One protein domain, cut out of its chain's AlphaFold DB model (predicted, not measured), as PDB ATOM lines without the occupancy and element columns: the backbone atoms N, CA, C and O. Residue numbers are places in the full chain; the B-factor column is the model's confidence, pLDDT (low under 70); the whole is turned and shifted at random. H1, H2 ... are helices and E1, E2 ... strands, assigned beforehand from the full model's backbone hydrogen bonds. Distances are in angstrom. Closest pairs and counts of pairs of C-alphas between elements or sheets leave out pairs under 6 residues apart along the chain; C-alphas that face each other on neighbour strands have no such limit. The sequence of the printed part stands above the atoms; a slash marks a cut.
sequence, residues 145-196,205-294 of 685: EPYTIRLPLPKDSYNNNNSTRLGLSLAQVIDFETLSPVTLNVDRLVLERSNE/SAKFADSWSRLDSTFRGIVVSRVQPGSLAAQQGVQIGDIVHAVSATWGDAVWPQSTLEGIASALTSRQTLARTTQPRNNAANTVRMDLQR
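Overview. This is residues 145 to 196 and 205 to 294 of the 685 residues of a protein of Phaeodactylum tricornutum (strain CCAP 1055/1) (UniProt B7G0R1). A strongly twisted sheet of eight strands curls round one long helix, H3. E1, E8, E6 and E7 make one wing of the sheet and E5, E2, E3 and E4 the other, joined by a short pairing of E5 with E6, while the small helices H1, H2 and H4 sit at the sheet's margins. The printed part has 142 residues with four named helices and eight named strands, in the order E1 E2 E3 E4 H1 E5 H2 E6 E7 H3 H4 E8. The sheet is branched and antiparallel, and the class is mixed, helices and strands. The whole is compact, with a radius of gyration of the C-alphas of 14.9 A and spans of 46 by 32 by 25 A.

Arrangement. E1, residues 147 to 152, is an edge strand antiparallel to E8, residues 287 to 293, with N 149 and O 290 2.9 A apart, within hydrogen-bond range. E2, residues 168 to 175, has E3, residues 178 to 185, on one side and E5, residues 222 to 227, on the other. Between E2 and E3, N 170 and O 184 are within hydrogen-bond range at 2.9 A, and between E2 and E5, N 171 and O 223 are within hydrogen-bond range at 2.9 A. E3 bends by 64 degrees at residue 181 and forms a hairpin with E4, residues 190 to 193, where N 183 and O 192 are 2.9 A apart. E2, E3 and E4 are a meander, each strand the antiparallel neighbour of the one before. H1, residues 205 to 212, and H2, residues 232 to 235, only graze the sheet. E6, residues 243 to 248, has three antiparallel neighbours: E5 (N 244 and O 222, 2.9 A) and E7, residues 255 to 257 (N 247 and O 256, 3.0 A), on one side, and E8 (N 245 and O 291, 2.9 A) on the other. The sheet curls round H3, residues 261 to 277; the closest C-alphas of H3 and E2 are those of Leu 261 and Gln 172, 6.4 A apart. H3, with residues 271 to 275 alone, touches H4, residues 283 to 286, closest at the C-alphas of Ala 275 and Asn 286, 5.3 A. Every O i to N i+4 pair is within hydrogen-bond range in H1 and H3; H2 and H4 are too short for such a pair.

Along the chain. E1 begins at C-alpha 147 (107.732, 85.052, 165.233) and is 16.7 A long. E2 measures 21.8 A, E3 18.5 A, and H3 24.4 A from C-alpha 261 (108.920, 91.592, 146.902). E8, 19.2 A, ends at C-alpha 293 (103.644, 84.062, 160.678).

Size, cuts and confidence. The C-alphas farthest apart, of Ser 217 and Arg 281, are 46.9 A apart. Residues 197 to 204 are not printed; C-alphas 196 and 205 are 13.4 A apart across this cut. The link from E1 to E2 is long, 15 residues. pLDDT is under 70 at residues 157 to 163, 196, 205 to 213 and 279 to 285.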
ATOM      1  N   GLU A 145     100.892  83.089 166.691       84.19
ATOM      2  CA  GLU A 145     101.669  84.279 167.020       84.19
ATOM      3  C   GLU A 145     102.772  84.490 165.963       84.19
ATOM      4  O   GLU A 145     103.439  83.529 165.559       84.19
ATOM      5  N   PRO A 146     102.961  85.726 165.470       89.75
ATOM      6  CA  PRO A 146     104.082  86.032 164.599       89.75
ATOM      7  C   PRO A 146     105.396  85.814 165.360       89.75
ATOM      8  O   PRO A 146     105.511  86.154 166.536       89.75
ATOM      9  N   TYR A 147     106.403  85.274 164.681       95.25
ATOM     10  CA  TYR A 147     107.732  85.052 165.233       95.25
ATOM     11  C   TYR A 147     108.789  85.775 164.400       95.25
ATOM     12  O   TYR A 147     108.726  85.834 163.172       95.25
ATOM     13  N   THR A 148     109.788  86.332 165.079       95.06
ATOM     14  CA  THR A 148     110.864  87.089 164.439       95.06
ATOM     15  C   THR A 148     112.103  86.220 164.280       95.06
ATOM     16  O   THR A 148     112.646  85.717 165.264       95.06
ATOM     17  N   ILE A 149     112.623  86.119 163.060       95.38
ATOM     18  CA  ILE A 149     113.923  85.493 162.787       95.38
ATOM     19  C   ILE A 149     115.013  86.547 162.608       95.38
ATOM     20  O   ILE A 149     114.748  87.676 162.185       95.38
ATOM     21  N   ARG A 150     116.264  86.170 162.895       93.75
ATOM     22  CA  ARG A 150     117.450  87.003 162.642       93.75
ATOM     23  C   ARG A 150     118.353  86.326 161.621       93.75
ATOM     24  O   ARG A 150     118.902  85.262 161.885       93.75
ATOM     25  N   LEU A 151     118.522  86.960 160.468       90.69
ATOM     26  CA  LEU A 151     119.290  86.437 159.343       90.69
ATOM     27  C   LEU A 151     120.540  87.303 159.114       90.69
ATOM     28  O   LEU A 151     120.400  88.488 158.807       90.69
ATOM     29  N   PRO A 152     121.764  86.772 159.279       90.25
ATOM     30  CA  PRO A 152     122.979  87.530 158.996       90.25
ATOM     31  C   PRO A 152     123.108  87.782 157.489       90.25
ATOM     32  O   PRO A 152     123.079  86.848 156.695       90.25
ATOM     33  N   LEU A 153     123.269  89.040 157.081       86.12
ATOM     34  CA  LEU A 153     123.475  89.364 155.673       86.12
ATOM     35  C   LEU A 153     124.867  88.886 155.221       86.12
ATOM     36  O   LEU A 153     125.860  89.136 155.920       86.12
ATOM     37  N   PRO A 154     124.974  88.220 154.058       80.06
ATOM     38  CA  PRO A 154     126.262  87.828 153.511       80.06
ATOM     39  C   PRO A 154     127.081  89.085 153.184       80.06
ATOM     40  O   PRO A 154     126.640  89.952 152.423       80.06
ATOM     41  N   LYS A 155     128.277  89.185 153.783       74.50
ATOM     42  CA  LYS A 155     129.185  90.333 153.603       74.50
ATOM     43  C   LYS A 155     129.628  90.460 152.137       74.50
ATOM     44  O   LYS A 155     129.544  91.551 151.570       74.50
ATOM     45  N   ASP A 156     129.905  89.324 151.489       70.06
ATOM     46  CA  ASP A 156     130.373  89.252 150.103       70.06
ATOM     47  C   ASP A 156     129.615  88.172 149.316       70.06
ATOM     48  O   ASP A 156     129.873  86.978 149.454       70.06
ATOM     49  N   SER A 157     128.663  88.585 148.475       57.56
ATOM     50  CA  SER A 157     127.875  87.677 147.623       57.56
ATOM     51  C   SER A 157     128.673  87.062 146.463       57.56
ATOM     52  O   SER A 157     128.163  86.172 145.786       57.56
ATOM     53  N   TYR A 158     129.908  87.518 146.225       60.47
ATOM     54  CA  TYR A 158     130.657  87.202 145.004       60.47
ATOM     55  C   TYR A 158     131.731  86.115 145.138       60.47
ATOM     56  O   TYR A 158     132.121  85.570 144.110       60.47
ATOM     57  N   ASN A 159     132.177  85.734 146.346       60.62
ATOM     58  CA  ASN A 159     133.223  84.711 146.499       60.62
ATOM     59  C   ASN A 159     132.683  83.436 147.172       60.62
ATOM     60  O   ASN A 159     132.565  83.328 148.392       60.62
ATOM     61  N   ASN A 160     132.285  82.487 146.319       55.28
ATOM     62  CA  ASN A 160     131.657  81.209 146.647       55.28
ATOM     63  C   ASN A 160     132.650  80.212 147.266       55.28
ATOM     64  O   ASN A 160     133.709  79.963 146.700       55.28
ATOM     65  N   ASN A 161     132.255  79.587 148.382       59.75
ATOM     66  CA  ASN A 161     132.042  78.127 148.464       59.75
ATOM     67  C   ASN A 161     131.630  77.673 149.877       59.75
ATOM     68  O   ASN A 161     130.927  76.678 149.984       59.75
ATOM     69  N   ASN A 162     131.947  78.437 150.933       60.69
ATOM     70  CA  ASN A 162     131.658  78.039 152.324       60.69
ATOM     71  C   ASN A 162     130.902  79.085 153.166       60.69
ATOM     72  O   ASN A 162     130.733  78.887 154.368       60.69
ATOM     73  N   SER A 163     130.445  80.203 152.588       63.19
ATOM     74  CA  SER A 163     129.645  81.165 153.354       63.19
ATOM     75  C   SER A 163     128.255  80.593 153.632       63.19
ATOM     76  O   SER A 163     127.589  80.042 152.754       63.19
ATOM     77  N   THR A 164     127.834  80.694 154.891       73.12
ATOM     78  CA  THR A 164     126.528  80.266 155.388       73.12
ATOM     79  C   THR A 164     125.416  80.985 154.629       73.12
ATOM     80  O   THR A 164     125.073  82.129 154.919       73.12
ATOM     81  N   ARG A 165     124.857  80.311 153.621       86.12
ATOM     82  CA  ARG A 165     123.698  80.803 152.873       86.12
ATOM     83  C   ARG A 165     122.487  80.874 153.807       86.12
ATOM     84  O   ARG A 165     122.243  79.959 154.601       86.12
ATOM     85  N   LEU A 166     121.718  81.951 153.702       91.69
ATOM     86  CA  LEU A 166     120.400  82.080 154.318       91.69
ATOM     87  C   LEU A 166     119.471  80.992 153.781       91.69
ATOM     88  O   LEU A 166     118.712  80.406 154.553       91.69
ATOM     89  N   GLY A 167     119.579  80.673 152.484       93.62
ATOM     90  CA  GLY A 167     118.838  79.599 151.833       93.62
ATOM     91  C   GLY A 167     117.333  79.839 151.846       93.62
ATOM     92  O   GLY A 167     116.571  78.905 152.084       93.62
ATOM     93  N   LEU A 168     116.915  81.090 151.654       95.19
ATOM     94  CA  LEU A 168     115.521  81.524 151.692       95.19
ATOM     95  C   LEU A 168     115.130  82.126 150.340       95.19
ATOM     96  O   LEU A 168     115.833  82.984 149.802       95.19
ATOM     97  N   SER A 169     113.997  81.699 149.790       95.75
ATOM     98  CA  SER A 169     113.369  82.351 148.639       95.75
ATOM     99  C   SER A 169     111.945  82.758 148.982       95.75
ATOM    100  O   SER A 169     111.220  82.014 149.646       95.75
ATOM    101  N   LEU A 170     111.563  83.949 148.535       96.12
ATOM    102  CA  LEU A 170     110.245  84.528 148.764       96.12
ATOM    103  C   LEU A 170     109.496  84.640 147.438       96.12
ATOM    104  O   LEU A 170     110.102  84.902 146.399       96.12
ATOM    105  N   ALA A 171     108.181  84.475 147.474       95.56
ATOM    106  CA  ALA A 171     107.317  84.709 146.327       95.56
ATOM    107  C   ALA A 171     106.107  85.553 146.740       95.56
ATOM    108  O   ALA A 171     105.679  85.527 147.893       95.56
ATOM    109  N   GLN A 172     105.580  86.328 145.796       95.31
ATOM    110  CA  GLN A 172     104.395  87.150 146.017       95.31
ATOM    111  C   GLN A 172     103.160  86.398 145.544       95.31
ATOM    112  O   GLN A 172     103.142  85.912 144.415       95.31
ATOM    113  N   VAL A 173     102.133  86.335 146.380       92.69
ATOM    114  CA  VAL A 173     100.810  85.822 146.012       92.69
ATOM    115  C   VAL A 173     100.062  86.948 145.298       92.69
ATOM    116  O   VAL A 173      99.828  87.999 145.901       92.69
ATOM    117  N   ILE A 174      99.762  86.769 144.007       86.19
ATOM    118  CA  ILE A 174      99.012  87.758 143.212       86.19
ATOM    119  C   ILE A 174      97.517  87.534 143.438       86.19
ATOM    120  O   ILE A 174      96.813  88.456 143.854       86.19
ATOM    121  N   ASP A 175      97.091  86.289 143.239       80.69
ATOM    122  CA  ASP A 175      95.751  85.773 143.506       80.69
ATOM    123  C   ASP A 175      95.874  84.375 144.144       80.69
ATOM    124  O   ASP A 175      96.941  83.761 144.075       80.69
ATOM    125  N   PHE A 176      94.804  83.857 144.759       72.69
ATOM    126  CA  PHE A 176      94.812  82.599 145.533       72.69
ATOM    127  C   PHE A 176      95.416  81.392 144.813       72.69
ATOM    128  O   PHE A 176      95.983  80.513 145.449       72.69
ATOM    129  N   GLU A 177      95.312  81.350 143.489       71.56
ATOM    130  CA  GLU A 177      95.804  80.230 142.689       71.56
ATOM    131  C   GLU A 177      97.151  80.520 142.017       71.56
ATOM    132  O   GLU A 177      97.767  79.618 141.451       71.56
ATOM    133  N   THR A 178      97.629  81.771 142.050       81.25
ATOM    134  CA  THR A 178      98.788  82.190 141.255       81.25
ATOM    135  C   THR A 178      99.851  82.903 142.086       81.25
ATOM    136  O   THR A 178      99.692  84.017 142.598       81.25
ATOM    137  N   LEU A 179     101.013  82.254 142.163       86.12
ATOM    138  CA  LEU A 179     102.249  82.931 142.511       86.12
ATOM    139  C   LEU A 179     102.692  83.855 141.387       86.12
ATOM    140  O   LEU A 179     102.608  83.521 140.205       86.12
ATOM    141  N   SER A 180     103.290  84.972 141.778       90.81
ATOM    142  CA  SER A 180     104.123  85.743 140.874       90.81
ATOM    143  C   SER A 180     105.216  84.842 140.285       90.81
ATOM    144  O   SER A 180     105.902  84.147 141.042       90.81
ATOM    145  N   PRO A 181     105.452  84.890 138.960       90.75
ATOM    146  CA  PRO A 181     106.577  84.195 138.334       90.75
ATOM    147  C   PRO A 181     107.925  84.787 138.768       90.75
ATOM    148  O   PRO A 181     108.982  84.305 138.375       90.75
ATOM    149  N   VAL A 182     107.913  85.876 139.538       94.06
ATOM    150  CA  VAL A 182     109.101  86.495 140.108       94.06
ATOM    151  C   VAL A 182     109.257  86.023 141.548       94.06
ATOM    152  O   VAL A 182     108.374  86.218 142.383       94.06
ATOM    153  N   THR A 183     110.417  85.450 141.848       94.69
ATOM    154  CA  THR A 183     110.817  85.068 143.204       94.69
ATOM    155  C   THR A 183     112.012  85.902 143.643       94.69
ATOM    156  O   THR A 183     112.874  86.239 142.835       94.69
ATOM    157  N   LEU A 184     112.075  86.268 144.921       95.69
ATOM    158  CA  LEU A 184     113.237  86.936 145.497       95.69
ATOM    159  C   LEU A 184     114.141  85.891 146.142       95.69
ATOM    160  O   LEU A 184     113.772  85.284 147.150       95.69
ATOM    161  N   ASN A 185     115.338  85.713 145.592       94.81
ATOM    162  CA  ASN A 185     116.383  84.922 146.226       94.81
ATOM    163  C   ASN A 185     117.098  85.792 147.272       94.81
ATOM    164  O   ASN A 185     117.859  86.691 146.912       94.81
ATOM    165  N   VAL A 186     116.851  85.539 148.560       94.19
ATOM    166  CA  VAL A 186     117.336  86.386 149.666       94.19
ATOM    167  C   VAL A 186     118.863  86.315 149.815       94.19
ATOM    168  O   VAL A 186     119.471  87.276 150.273       94.19
ATOM    169  N   ASP A 187     119.505  85.231 149.364       90.81
ATOM    170  CA  ASP A 187     120.972  85.111 149.378       90.81
ATOM    171  C   ASP A 187     121.647  86.041 148.369       90.81
ATOM    172  O   ASP A 187     122.725  86.581 148.619       90.81
ATOM    173  N   ARG A 188     121.018  86.201 147.201       89.94
ATOM    174  CA  ARG A 188     121.552  86.996 146.089       89.94
ATOM    175  C   ARG A 188     120.989  88.411 146.046       89.94
ATOM    176  O   ARG A 188     121.573  89.257 145.382       89.94
ATOM    177  N   LEU A 189     119.860  88.643 146.718       91.25
ATOM    178  CA  LEU A 189     119.024  89.839 146.586       91.25
ATOM    179  C   LEU A 189     118.643  90.136 145.127       91.25
ATOM    180  O   LEU A 189     118.502  91.288 144.727       91.25
ATOM    181  N   VAL A 190     118.464  89.079 144.331       91.62
ATOM    182  CA  VAL A 190     118.057  89.164 142.925       91.62
ATOM    183  C   VAL A 190     116.639  88.633 142.788       91.62
ATOM    184  O   VAL A 190     116.295  87.573 143.320       91.62
ATOM    185  N   LEU A 191     115.822  89.386 142.056       93.56
ATOM    186  CA  LEU A 191     114.522  88.936 141.585       93.56
ATOM    187  C   LEU A 191     114.743  87.986 140.405       93.56
ATOM    188  O   LEU A 191     115.100  88.403 139.304       93.56
ATOM    189  N   GLU A 192     114.568  86.697 140.652       93.62
ATOM    190  CA  GLU A 192     114.704  85.643 139.658       93.62
ATOM    191  C   GLU A 192     113.316  85.365 139.062       93.62
ATOM    192  O   GLU A 192     112.371  85.022 139.779       93.62
ATOM    193  N   ARG A 193     113.174  85.523 137.738       91.12
ATOM    194  CA  ARG A 193     111.995  85.021 137.019       91.12
ATOM    195  C   ARG A 193     112.109  83.505 136.908       91.12
ATOM    196  O   ARG A 193     113.125  83.002 136.423       91.12
ATOM    197  N   SER A 194     111.081  82.781 137.334       78.56
ATOM    198  CA  SER A 194     110.976  81.343 137.127       78.56
ATOM    199  C   SER A 194     110.903  81.075 135.625       78.56
ATOM    200  O   SER A 194     109.860  81.249 134.996       78.56
ATOM    201  N   ASN A 195     112.025  80.692 135.022       74.25
ATOM    202  CA  ASN A 195     112.020  80.211 133.647       74.25
ATOM    203  C   ASN A 195     111.267  78.878 133.630       74.25
ATOM    204  O   ASN A 195     111.718  77.923 134.260       74.25
ATOM    205  N   GLU A 196     110.162  78.805 132.885       58.41
ATOM    206  CA  GLU A 196     109.268  77.633 132.792       58.41
ATOM    207  C   GLU A 196     110.011  76.314 132.513       58.41
ATOM    208  O   GLU A 196     109.581  75.242 132.931       58.41
ATOM    209  N   SER A 205     106.264  71.329 144.327       51.06
ATOM    210  CA  SER A 205     104.911  71.853 144.088       51.06
ATOM    211  C   SER A 205     103.826  71.121 144.878       51.06
ATOM    212  O   SER A 205     102.844  71.758 145.229       51.06
ATOM    213  N   ALA A 206     103.984  69.829 145.188       51.75
ATOM    214  CA  ALA A 206     103.002  69.094 145.994       51.75
ATOM    215  C   ALA A 206     102.995  69.572 147.458       51.75
ATOM    216  O   ALA A 206     101.970  70.009 147.965       51.75
ATOM    217  N   LYS A 207     104.173  69.626 148.101       58.16
ATOM    218  CA  LYS A 207     104.314  70.184 149.463       58.16
ATOM    219  C   LYS A 207     103.988  71.676 149.514       58.16
ATOM    220  O   LYS A 207     103.599  72.187 150.556       58.16
ATOM    221  N   PHE A 208     104.187  72.373 148.397       64.88
ATOM    222  CA  PHE A 208     103.822  73.770 148.253       64.88
ATOM    223  C   PHE A 208     102.300  73.934 148.178       64.88
ATOM    224  O   PHE A 208     101.758  74.707 148.953       64.88
ATOM    225  N   ALA A 209     101.600  73.153 147.351       62.97
ATOM    226  CA  ALA A 209     100.139  73.168 147.254       62.97
ATOM    227  C   ALA A 209      99.451  72.856 148.600       62.97
ATOM    228  O   ALA A 209      98.494  73.536 148.970       62.97
ATOM    229  N   ASP A 210      99.999  71.926 149.389       67.44
ATOM    230  CA  ASP A 210      99.494  71.597 150.736       67.44
ATOM    231  C   ASP A 210      99.680  72.730 151.763       67.44
ATOM    232  O   ASP A 210      98.968  72.812 152.769       67.44
ATOM    233  N   SER A 211     100.662  73.608 151.550       67.50
ATOM    234  CA  SER A 211     100.826  74.823 152.353       67.50
ATOM    235  C   SER A 211      99.895  75.950 151.890       67.50
ATOM    236  O   SER A 211      99.593  76.837 152.684       67.50
ATOM    237  N   TRP A 212      99.422  75.919 150.637       69.06
ATOM    238  CA  TRP A 212      98.571  76.955 150.031       69.06
ATOM    239  C   TRP A 212      97.106  76.829 150.374       69.06
ATOM    240  O   TRP A 212      96.448  77.843 150.583       69.06
ATOM    241  N   SER A 213      96.620  75.601 150.524       67.31
ATOM    242  CA  SER A 213      95.277  75.342 151.047       67.31
ATOM    243  C   SER A 213      95.042  75.959 152.436       67.31
ATOM    244  O   SER A 213      93.905  76.030 152.889       67.31
ATOM    245  N   ARG A 214      96.107  76.426 153.108       73.69
ATOM    246  CA  ARG A 214      96.074  77.120 154.403       73.69
ATOM    247  C   ARG A 214      95.852  78.630 154.297       73.69
ATOM    248  O   ARG A 214      95.570  79.256 155.313       73.69
ATOM    249  N   LEU A 215      96.058  79.229 153.123       77.81
ATOM    250  CA  LEU A 215      95.868  80.663 152.898       77.81
ATOM    251  C   LEU A 215      94.396  80.934 152.568       77.81
ATOM    252  O   LEU A 215      93.724  80.101 151.972       77.81
ATOM    253  N   ASP A 216      93.878  82.096 152.961       77.19
ATOM    254  CA  ASP A 216      92.545  82.519 152.525       77.19
ATOM    255  C   ASP A 216      92.566  82.767 151.004       77.19
ATOM    256  O   ASP A 216      93.523  83.336 150.477       77.19
ATOM    257  N   SER A 217      91.486  82.397 150.313       77.06
ATOM    258  CA  SER A 217      91.166  82.782 148.929       77.06
ATOM    259  C   SER A 217      91.365  84.268 148.603       77.06
ATOM    260  O   SER A 217      91.583  84.649 147.455       77.06
ATOM    261  N   THR A 218      91.310  85.132 149.612       82.19
ATOM    262  CA  THR A 218      91.505  86.577 149.452       82.19
ATOM    263  C   THR A 218      92.917  87.051 149.798       82.19
ATOM    264  O   THR A 218      93.226  88.238 149.647       82.19
ATOM    265  N   PHE A 219      93.794  86.154 150.256       88.31
ATOM    266  CA  PHE A 219      95.111  86.523 150.750       88.31
ATOM    267  C   PHE A 219      96.007  87.059 149.629       88.31
ATOM    268  O   PHE A 219      96.281  86.394 148.631       88.31
ATOM    269  N   ARG A 220      96.532  88.269 149.843       90.75
ATOM    270  CA  ARG A 220      97.562  88.892 149.010       90.75
ATOM    271  C   ARG A 220      98.726  89.298 149.895       90.75
ATOM    272  O   ARG A 220      98.570  90.131 150.787       90.75
ATOM    273  N   GLY A 221      99.896  88.723 149.645       93.88
ATOM    274  CA  GLY A 221     101.067  88.945 150.484       93.88
ATOM    275  C   GLY A 221     102.307  88.224 149.983       93.88
ATOM    276  O   GLY A 221     102.368  87.769 148.839       93.88
ATOM    277  N   ILE A 222     103.316  88.150 150.844       96.19
ATOM    278  CA  ILE A 222     104.599  87.523 150.535       96.19
ATOM    279  C   ILE A 222     104.724  86.259 151.370       96.19
ATOM    280  O   ILE A 222     104.561  86.296 152.589       96.19
ATOM    281  N   VAL A 223     105.036  85.151 150.711       95.56
ATOM    282  CA  VAL A 223     105.190  83.843 151.346       95.56
ATOM    283  C   VAL A 223     106.583  83.291 151.103       95.56
ATOM    284  O   VAL A 223     107.232  83.581 150.091       95.56
ATOM    285  N   VAL A 224     107.043  82.463 152.031       96.00
ATOM    286  CA  VAL A 224     108.271  81.693 151.870       96.00
ATOM    287  C   VAL A 224     108.033  80.598 150.834       96.00
ATOM    288  O   VAL A 224     107.333  79.619 151.094       96.00
ATOM    289  N   SER A 225     108.619  80.761 149.647       94.44
ATOM    290  CA  SER A 225     108.462  79.818 148.537       94.44
ATOM    291  C   SER A 225     109.418  78.636 148.623       94.44
ATOM    292  O   SER A 225     109.079  77.522 148.227       94.44
ATOM    293  N   ARG A 226     110.619  78.860 149.163       93.88
ATOM    294  CA  ARG A 226     111.648  77.829 149.288       93.88
ATOM    295  C   ARG A 226     112.513  78.070 150.515       93.88
ATOM    296  O   ARG A 226     112.956  79.190 150.757       93.88
ATOM    297  N   VAL A 227     112.814  76.985 151.221       95.12
ATOM    298  CA  VAL A 227     113.831  76.940 152.274       95.12
ATOM    299  C   VAL A 227     114.815  75.826 151.926       95.12
ATOM    300  O   VAL A 227     114.408  74.687 151.697       95.12
ATOM    301  N   GLN A 228     116.103  76.147 151.820       93.88
ATOM    302  CA  GLN A 228     117.146  75.163 151.540       93.88
ATOM    303  C   GLN A 228     117.439  74.340 152.811       93.88
ATOM    304  O   GLN A 228     117.740  74.924 153.851       93.88
ATOM    305  N   PRO A 229     117.396  72.995 152.761       92.12
ATOM    306  CA  PRO A 229     117.741  72.164 153.912       92.12
ATOM    307  C   PRO A 229     119.148  72.476 154.441       92.12
ATOM    308  O   PRO A 229     120.088  72.623 153.662       92.12
ATOM    309  N   GLY A 230     119.281  72.593 155.764       92.06
ATOM    310  CA  GLY A 230     120.546  72.917 156.436       92.06
ATOM    311  C   GLY A 230     120.948  74.398 156.404       92.06
ATOM    312  O   GLY A 230     121.946  74.751 157.032       92.06
ATOM    313  N   SER A 231     120.191  75.268 155.726       94.06
ATOM    314  CA  SER A 231     120.462  76.709 155.706       94.06
ATOM    315  C   SER A 231     120.174  77.385 157.047       94.06
ATOM    316  O   SER A 231     119.493  76.829 157.913       94.06
ATOM    317  N   LEU A 232     120.639  78.627 157.210       93.88
ATOM    318  CA  LEU A 232     120.338  79.408 158.413       93.88
ATOM    319  C   LEU A 232     118.834  79.646 158.595       93.88
ATOM    320  O   LEU A 232     118.351  79.585 159.721       93.88
ATOM    321  N   ALA A 233     118.076  79.860 157.513       95.25
ATOM    322  CA  ALA A 233     116.622  79.983 157.607       95.25
ATOM    323  C   ALA A 233     115.974  78.688 158.125       95.25
ATOM    324  O   ALA A 233     115.138  78.744 159.025       95.25
ATOM    325  N   ALA A 234     116.408  77.520 157.635       94.94
ATOM    326  CA  ALA A 234     115.917  76.234 158.131       94.94
ATOM    327  C   ALA A 234     116.245  76.027 159.622       94.94
ATOM    328  O   ALA A 234     115.390  75.587 160.387       94.94
ATOM    329  N   GLN A 235     117.458  76.390 160.053       94.81
ATOM    330  CA  GLN A 235     117.887  76.302 161.457       94.81
ATOM    331  C   GLN A 235     117.105  77.249 162.380       94.81
ATOM    332  O   GLN A 235     116.867  76.920 163.537       94.81
ATOM    333  N   GLN A 236     116.669  78.403 161.866       95.38
ATOM    334  CA  GLN A 236     115.784  79.348 162.561       95.38
ATOM    335  C   GLN A 236     114.306  78.909 162.537       95.38
ATOM    336  O   GLN A 236     113.430  79.662 162.953       95.38
ATOM    337  N   GLY A 237     114.011  77.706 162.035       94.69
ATOM    338  CA  GLY A 237     112.667  77.139 162.021       94.69
ATOM    339  C   GLY A 237     111.752  77.705 160.938       94.69
ATOM    340  O   GLY A 237     110.541  77.505 161.031       94.69
ATOM    341  N   VAL A 238     112.291  78.389 159.923       95.56
ATOM    342  CA  VAL A 238     111.509  78.869 158.774       95.56
ATOM    343  C   VAL A 238     111.065  77.687 157.924       95.56
ATOM    344  O   VAL A 238     111.856  76.809 157.581       95.56
ATOM    345  N   GLN A 239     109.792  77.684 157.559       94.25
ATOM    346  CA  GLN A 239     109.137  76.670 156.759       94.25
ATOM    347  C   GLN A 239     108.560  77.276 155.481       94.25
ATOM    348  O   GLN A 239     108.313  78.474 155.346       94.25
ATOM    349  N   ILE A 240     108.361  76.402 154.502       93.69
ATOM    350  CA  ILE A 240     107.706  76.750 153.247       93.69
ATOM    351  C   ILE A 240     106.226  77.041 153.527       93.69
ATOM    352  O   ILE A 240     105.528  76.210 154.110       93.69
ATOM    353  N   GLY A 241     105.750  78.200 153.071       92.88
ATOM    354  CA  GLY A 241     104.391  78.692 153.308       92.88
ATOM    355  C   GLY A 241     104.253  79.672 154.475       92.88
ATOM    356  O   GLY A 241     103.177  80.240 154.635       92.88
ATOM    357  N   ASP A 242     105.310  79.920 155.257       95.38
ATOM    358  CA  ASP A 242     105.277  80.993 156.257       95.38
ATOM    359  C   ASP A 242     105.072  82.356 155.563       95.38
ATOM    360  O   ASP A 242     105.625  82.620 154.490       95.38
ATOM    361  N   ILE A 243     104.258  83.219 156.167       95.25
ATOM    362  CA  ILE A 243     103.913  84.543 155.641       95.25
ATOM    363  C   ILE A 243     104.897  85.570 156.182       95.25
ATOM    364  O   ILE A 243     105.083  85.667 157.392       95.25
ATOM    365  N   VAL A 244     105.484  86.381 155.304       96.50
ATOM    366  CA  VAL A 244     106.328  87.511 155.702       96.50
ATOM    367  C   VAL A 244     105.450  88.731 155.953       96.50
ATOM    368  O   VAL A 244     104.842  89.258 155.023       96.50
ATOM    369  N   HIS A 245     105.413  89.204 157.200       94.69
ATOM    370  CA  HIS A 245     104.658  90.403 157.579       94.69
ATOM    371  C   HIS A 245     105.503  91.659 157.500       94.69
ATOM    372  O   HIS A 245     105.092  92.662 156.915       94.69
ATOM    373  N   ALA A 246     106.686  91.614 158.110       95.62
ATOM    374  CA  ALA A 246     107.530  92.783 158.269       95.62
ATOM    375  C   ALA A 246     109.012  92.442 158.128       95.62
ATOM    376  O   ALA A 246     109.458  91.337 158.433       95.62
ATOM    377  N   VAL A 247     109.788  93.423 157.673       95.88
ATOM    378  CA  VAL A 247     111.245  93.323 157.527       95.88
ATOM    379  C   VAL A 247     111.891  94.537 158.187       95.88
ATOM    380  O   VAL A 247     111.364  95.648 158.113       95.88
ATOM    381  N   SER A 248     113.021  94.331 158.862       92.81
ATOM    382  CA  SER A 248     113.785  95.393 159.524       92.81
ATOM    383  C   SER A 248     114.140  96.521 158.560       92.81
ATOM    384  O   SER A 248     114.589  96.250 157.444       92.81
ATOM    385  N   ALA A 249     114.007  97.764 159.023       79.94
ATOM    386  CA  ALA A 249     114.449  98.943 158.291       79.94
ATOM    387  C   ALA A 249     115.959  98.952 158.033       79.94
ATOM    388  O   ALA A 249     116.748  98.206 158.615       79.94
ATOM    389  N   THR A 250     116.337  99.880 157.161       80.56
ATOM    390  CA  THR A 250     117.716 100.214 156.819       80.56
ATOM    391  C   THR A 250     118.501 100.608 158.075       80.56
ATOM    392  O   THR A 250     119.574 100.062 158.327       80.56
ATOM    393  N   TRP A 251     117.913 101.455 158.928       75.62
ATOM    394  CA  TRP A 251     118.493 101.907 160.190       75.62
ATOM    395  C   TRP A 251     117.712 101.385 161.403       75.62
ATOM    396  O   TRP A 251     116.516 101.639 161.550       75.62
ATOM    397  N   GLY A 252     118.416 100.704 162.309       82.81
ATOM    398  CA  GLY A 252     117.868 100.210 163.574       82.81
ATOM    399  C   GLY A 252     117.215  98.828 163.507       82.81
ATOM    400  O   GLY A 252     117.321  98.096 162.528       82.81
ATOM    401  N   ASP A 253     116.571  98.469 164.614       82.94
ATOM    402  CA  ASP A 253     115.980  97.148 164.865       82.94
ATOM    403  C   ASP A 253     114.465  97.092 164.616       82.94
ATOM    404  O   ASP A 253     113.848  96.036 164.770       82.94
ATOM    405  N   ALA A 254     113.870  98.228 164.248       87.25
ATOM    406  CA  ALA A 254     112.450  98.336 163.955       87.25
ATOM    407  C   ALA A 254     112.114  97.618 162.641       87.25
ATOM    408  O   ALA A 254     112.757  97.841 161.611       87.25
ATOM    409  N   VAL A 255     111.092  96.771 162.686       91.81
ATOM    410  CA  VAL A 255     110.518  96.056 161.542       91.81
ATOM    411  C   VAL A 255     109.345  96.841 160.966       91.81
ATOM    412  O   VAL A 255     108.578  97.461 161.702       91.81
ATOM    413  N   TRP A 256     109.225  96.843 159.641       90.75
ATOM    414  CA  TRP A 256     108.194  97.579 158.916       90.75
ATOM    415  C   TRP A 256     107.401  96.634 158.026       90.75
ATOM    416  O   TRP A 256     108.016  95.778 157.383       90.75
ATOM    417  N   PRO A 257     106.068  96.785 157.960       93.12
ATOM    418  CA  PRO A 257     105.234  95.915 157.149       93.12
ATOM    419  C   PRO A 257     105.596  96.043 155.666       93.12
ATOM    420  O   PRO A 257     105.768  97.156 155.161       93.12
ATOM    421  N   GLN A 258     105.704  94.908 154.973       94.06
ATOM    422  CA  GLN A 258     106.042  94.845 153.548       94.06
ATOM    423  C   GLN A 258     105.000  94.023 152.792       94.06
ATOM    424  O   GLN A 258     104.685  92.905 153.182       94.06
ATOM    425  N   SER A 259     104.480  94.567 151.691       91.88
ATOM    426  CA  SER A 259     103.462  93.905 150.859       91.88
ATOM    427  C   SER A 259     103.959  93.497 149.469       91.88
ATOM    428  O   SER A 259     103.243  92.805 148.748       91.88
ATOM    429  N   THR A 260     105.171  93.909 149.077       95.38
ATOM    430  CA  THR A 260     105.766  93.612 147.762       95.38
ATOM    431  C   THR A 260     107.177  93.031 147.880       95.38
ATOM    432  O   THR A 260     107.939  93.390 148.784       95.38
ATOM    433  N   LEU A 261     107.557  92.146 146.948       95.94
ATOM    434  CA  LEU A 261     108.920  91.592 146.902       95.94
ATOM    435  C   LEU A 261     109.974  92.673 146.659       95.94
ATOM    436  O   LEU A 261     111.058  92.598 147.226       95.94
ATOM    437  N   GLU A 262     109.650  93.686 145.853       94.75
ATOM    438  CA  GLU A 262     110.524  94.838 145.607       94.75
ATOM    439  C   GLU A 262     110.786  95.630 146.892       94.75
ATOM    440  O   GLU A 262     111.923  96.025 147.145       94.75
ATOM    441  N   GLY A 263     109.767  95.800 147.745       94.19
ATOM    442  CA  GLY A 263     109.909  96.435 149.054       94.19
ATOM    443  C   GLY A 263     110.863  95.669 149.971       94.19
ATOM    444  O   GLY A 263     111.773  96.265 150.553       94.19
ATOM    445  N   ILE A 264     110.732  94.337 150.033       95.19
ATOM    446  CA  ILE A 264     111.671  93.486 150.780       95.19
ATOM    447  C   ILE A 264     113.078  93.562 150.180       95.19
ATOM    448  O   ILE A 264     114.040  93.777 150.914       95.19
ATOM    449  N   ALA A 265     113.217  93.422 148.860       94.69
ATOM    450  CA  ALA A 265     114.511  93.488 148.185       94.69
ATOM    451  C   ALA A 265     115.212  94.833 148.443       94.69
ATOM    452  O   ALA A 265     116.400  94.857 148.763       94.69
ATOM    453  N   SER A 266     114.470  95.943 148.377       93.50
ATOM    454  CA  SER A 266     114.967  97.294 148.657       93.50
ATOM    455  C   SER A 266     115.433  97.447 150.108       93.50
ATOM    456  O   SER A 266     116.543  97.928 150.349       93.50
ATOM    457  N   ALA A 267     114.642  96.965 151.076       92.19
ATOM    458  CA  ALA A 267     114.996  96.995 152.495       92.19
ATOM    459  C   ALA A 267     116.277  96.195 152.786       92.19
ATOM    460  O   ALA A 267     117.184  96.687 153.461       92.19
ATOM    461  N   LEU A 268     116.386  94.988 152.221       92.75
ATOM    462  CA  LEU A 268     117.565  94.134 152.363       92.75
ATOM    463  C   LEU A 268     118.804  94.741 151.700       92.75
ATOM    464  O   LEU A 268     119.866  94.775 152.315       92.75
ATOM    465  N   THR A 269     118.660  95.257 150.477       92.06
ATOM    466  CA  THR A 269     119.762  95.870 149.717       92.06
ATOM    467  C   THR A 269     120.301  97.091 150.446       92.06
ATOM    468  O   THR A 269     121.505  97.216 150.645       92.06
ATOM    469  N   SER A 270     119.420  97.977 150.916       90.50
ATOM    470  CA  SER A 270     119.852  99.159 151.657       90.50
ATOM    471  C   SER A 270     120.540  98.790 152.975       90.50
ATOM    472  O   SER A 270     121.562  99.388 153.321       90.50
ATOM    473  N   ARG A 271     120.059  97.751 153.670       88.75
ATOM    474  CA  ARG A 271     120.713  97.256 154.884       88.75
ATOM    475  C   ARG A 271     122.073  96.621 154.604       88.75
ATOM    476  O   ARG A 271     123.005  96.836 155.374       88.75
ATOM    477  N   GLN A 272     122.218  95.910 153.487       88.69
ATOM    478  CA  GLN A 272     123.505  95.380 153.042       88.69
ATOM    479  C   GLN A 272     124.499  96.507 152.730       88.69
ATOM    480  O   GLN A 272     125.659  96.425 153.133       88.69
ATOM    481  N   THR A 273     124.051  97.582 152.075       88.25
ATOM    482  CA  THR A 273     124.884  98.765 151.815       88.25
ATOM    483  C   THR A 273     125.356  99.404 153.119       88.25
ATOM    484  O   THR A 273     126.548  99.652 153.275       88.25
ATOM    485  N   LEU A 274     124.459  99.597 154.091       86.50
ATOM    486  CA  LEU A 274     124.826 100.157 155.397       86.50
ATOM    487  C   LEU A 274     125.800  99.260 156.159       86.50
ATOM    488  O   LEU A 274     126.798  99.755 156.675       86.50
ATOM    489  N   ALA A 275     125.564  97.947 156.165       84.56
ATOM    490  CA  ALA A 275     126.453  96.984 156.805       84.56
ATOM    491  C   ALA A 275     127.868  96.981 156.200       84.56
ATOM    492  O   ALA A 275     128.826  96.663 156.903       84.56
ATOM    493  N   ARG A 276     128.015  97.360 154.921       84.75
ATOM    494  CA  ARG A 276     129.320  97.561 154.270       84.75
ATOM    495  C   ARG A 276     129.979  98.881 154.659       84.75
ATOM    496  O   ARG A 276     131.197  98.926 154.794       84.75
ATOM    497  N   THR A 277     129.200  99.949 154.822       85.00
ATOM    498  CA  THR A 277     129.724 101.286 155.134       85.00
ATOM    499  C   THR A 277     130.119 101.432 156.604       85.00
ATOM    500  O   THR A 277     131.134 102.055 156.910       85.00
ATOM    501  N   THR A 278     129.350 100.866 157.536       78.94
ATOM    502  CA  THR A 278     129.666 100.953 158.966       78.94
ATOM    503  C   THR A 278     130.690  99.892 159.354       78.94
ATOM    504  O   THR A 278     130.402  98.698 159.286       78.94
ATOM    505  N   GLN A 279     131.878 100.325 159.791       65.62
ATOM    506  CA  GLN A 279     132.925  99.434 160.293       65.62
ATOM    507  C   GLN A 279     132.379  98.456 161.356       65.62
ATOM    508  O   GLN A 279     131.542  98.838 162.179       65.62
ATOM    509  N   PRO A 280     132.879  97.207 161.387       58.62
ATOM    510  CA  PRO A 280     132.282  96.064 162.081       58.62
ATOM    511  C   PRO A 280     132.460  96.083 163.609       58.62
ATOM    512  O   PRO A 280     132.688  95.042 164.216       58.62
ATOM    513  N   ARG A 281     132.356  97.242 164.271       64.62
ATOM    514  CA  ARG A 281     132.497  97.308 165.732       64.62
ATOM    515  C   ARG A 281     131.366  96.576 166.465       64.62
ATOM    516  O   ARG A 281     131.622  96.031 167.528       64.62
ATOM    517  N   ASN A 282     130.174  96.473 165.862       65.62
ATOM    518  CA  ASN A 282     129.023  95.771 166.436       65.62
ATOM    519  C   ASN A 282     128.399  94.787 165.426       65.62
ATOM    520  O   ASN A 282     127.794  95.198 164.436       65.62
ATOM    521  N   ASN A 283     128.466  93.482 165.714       67.75
ATOM    522  CA  ASN A 283     127.886  92.409 164.883       67.75
ATOM    523  C   ASN A 283     126.362  92.532 164.664       67.75
ATOM    524  O   ASN A 283     125.826  91.936 163.731       67.75
ATOM    525  N   ALA A 284     125.663  93.329 165.480       68.94
ATOM    526  CA  ALA A 284     124.223  93.564 165.361       68.94
ATOM    527  C   ALA A 284     123.825  94.263 164.045       68.94
ATOM    528  O   ALA A 284     122.758  93.976 163.502       68.94
ATOM    529  N   ALA A 285     124.694  95.122 163.496       69.94
ATOM    530  CA  ALA A 285     124.397  95.903 162.292       69.94
ATOM    531  C   ALA A 285     124.254  95.045 161.021       69.94
ATOM    532  O   ALA A 285     123.620  95.473 160.061       69.94
ATOM    533  N   ASN A 286     124.795  93.821 161.022       83.81
ATOM    534  CA  ASN A 286     124.789  92.930 159.859       83.81
ATOM    535  C   ASN A 286     123.694  91.847 159.918       83.81
ATOM    536  O   ASN A 286     123.786  90.838 159.226       83.81
ATOM    537  N   THR A 287     122.676  92.005 160.768       89.62
ATOM    538  CA  THR A 287     121.585  91.022 160.904       89.62
ATOM    539  C   THR A 287     120.258  91.635 160.504       89.62
ATOM    540  O   THR A 287     119.869  92.647 161.070       89.62
ATOM    541  N   VAL A 288     119.542  91.031 159.556       92.31
ATOM    542  CA  VAL A 288     118.168  91.395 159.182       92.31
ATOM    543  C   VAL A 288     117.186  90.719 160.125       92.31
ATOM    544  O   VAL A 288     117.344  89.536 160.426       92.31
ATOM    545  N   ARG A 289     116.153  91.449 160.558       94.56
ATOM    546  CA  ARG A 289     115.001  90.854 161.247       94.56
ATOM    547  C   ARG A 289     113.845  90.705 160.273       94.56
ATOM    548  O   ARG A 289     113.549  91.653 159.548       94.56
ATOM    549  N   MET A 290     113.222  89.537 160.251       96.62
ATOM    550  CA  MET A 290     111.982  89.307 159.511       96.62
ATOM    551  C   MET A 290     110.941  88.749 160.470       96.62
ATOM    552  O   MET A 290     111.228  87.778 161.168       96.62
ATOM    553  N   ASP A 291     109.757  89.353 160.479       96.31
ATOM    554  CA  ASP A 291     108.598  88.833 161.195       96.31
ATOM    555  C   ASP A 291     107.821  87.924 160.256       96.31
ATOM    556  O   ASP A 291     107.344  88.346 159.195       96.31
ATOM    557  N   LEU A 292     107.722  86.667 160.660       96.44
ATOM    558  CA  LEU A 292     107.041  85.606 159.950       96.44
ATOM    559  C   LEU A 292     105.810  85.180 160.741       96.44
ATOM    560  O   LEU A 292     105.801  85.220 161.967       96.44
ATOM    561  N   GLN A 293     104.775  84.729 160.051       94.50
ATOM    562  CA  GLN A 293     103.644  84.062 160.678       94.50
ATOM    563  C   GLN A 293     103.424  82.725 159.998       94.50
ATOM    564  O   GLN A 293     103.286  82.650 158.775       94.50
ATOM    565  N   ARG A 294     103.370  81.667 160.802       92.69
ATOM    566  CA  ARG A 294     103.029  80.344 160.303       92.69
ATOM    567  C   ARG A 294     101.516  80.248 160.114       92.69
ATOM    568  O   ARG A 294     100.796  80.507 161.073       92.69
TER     569      ARG A 294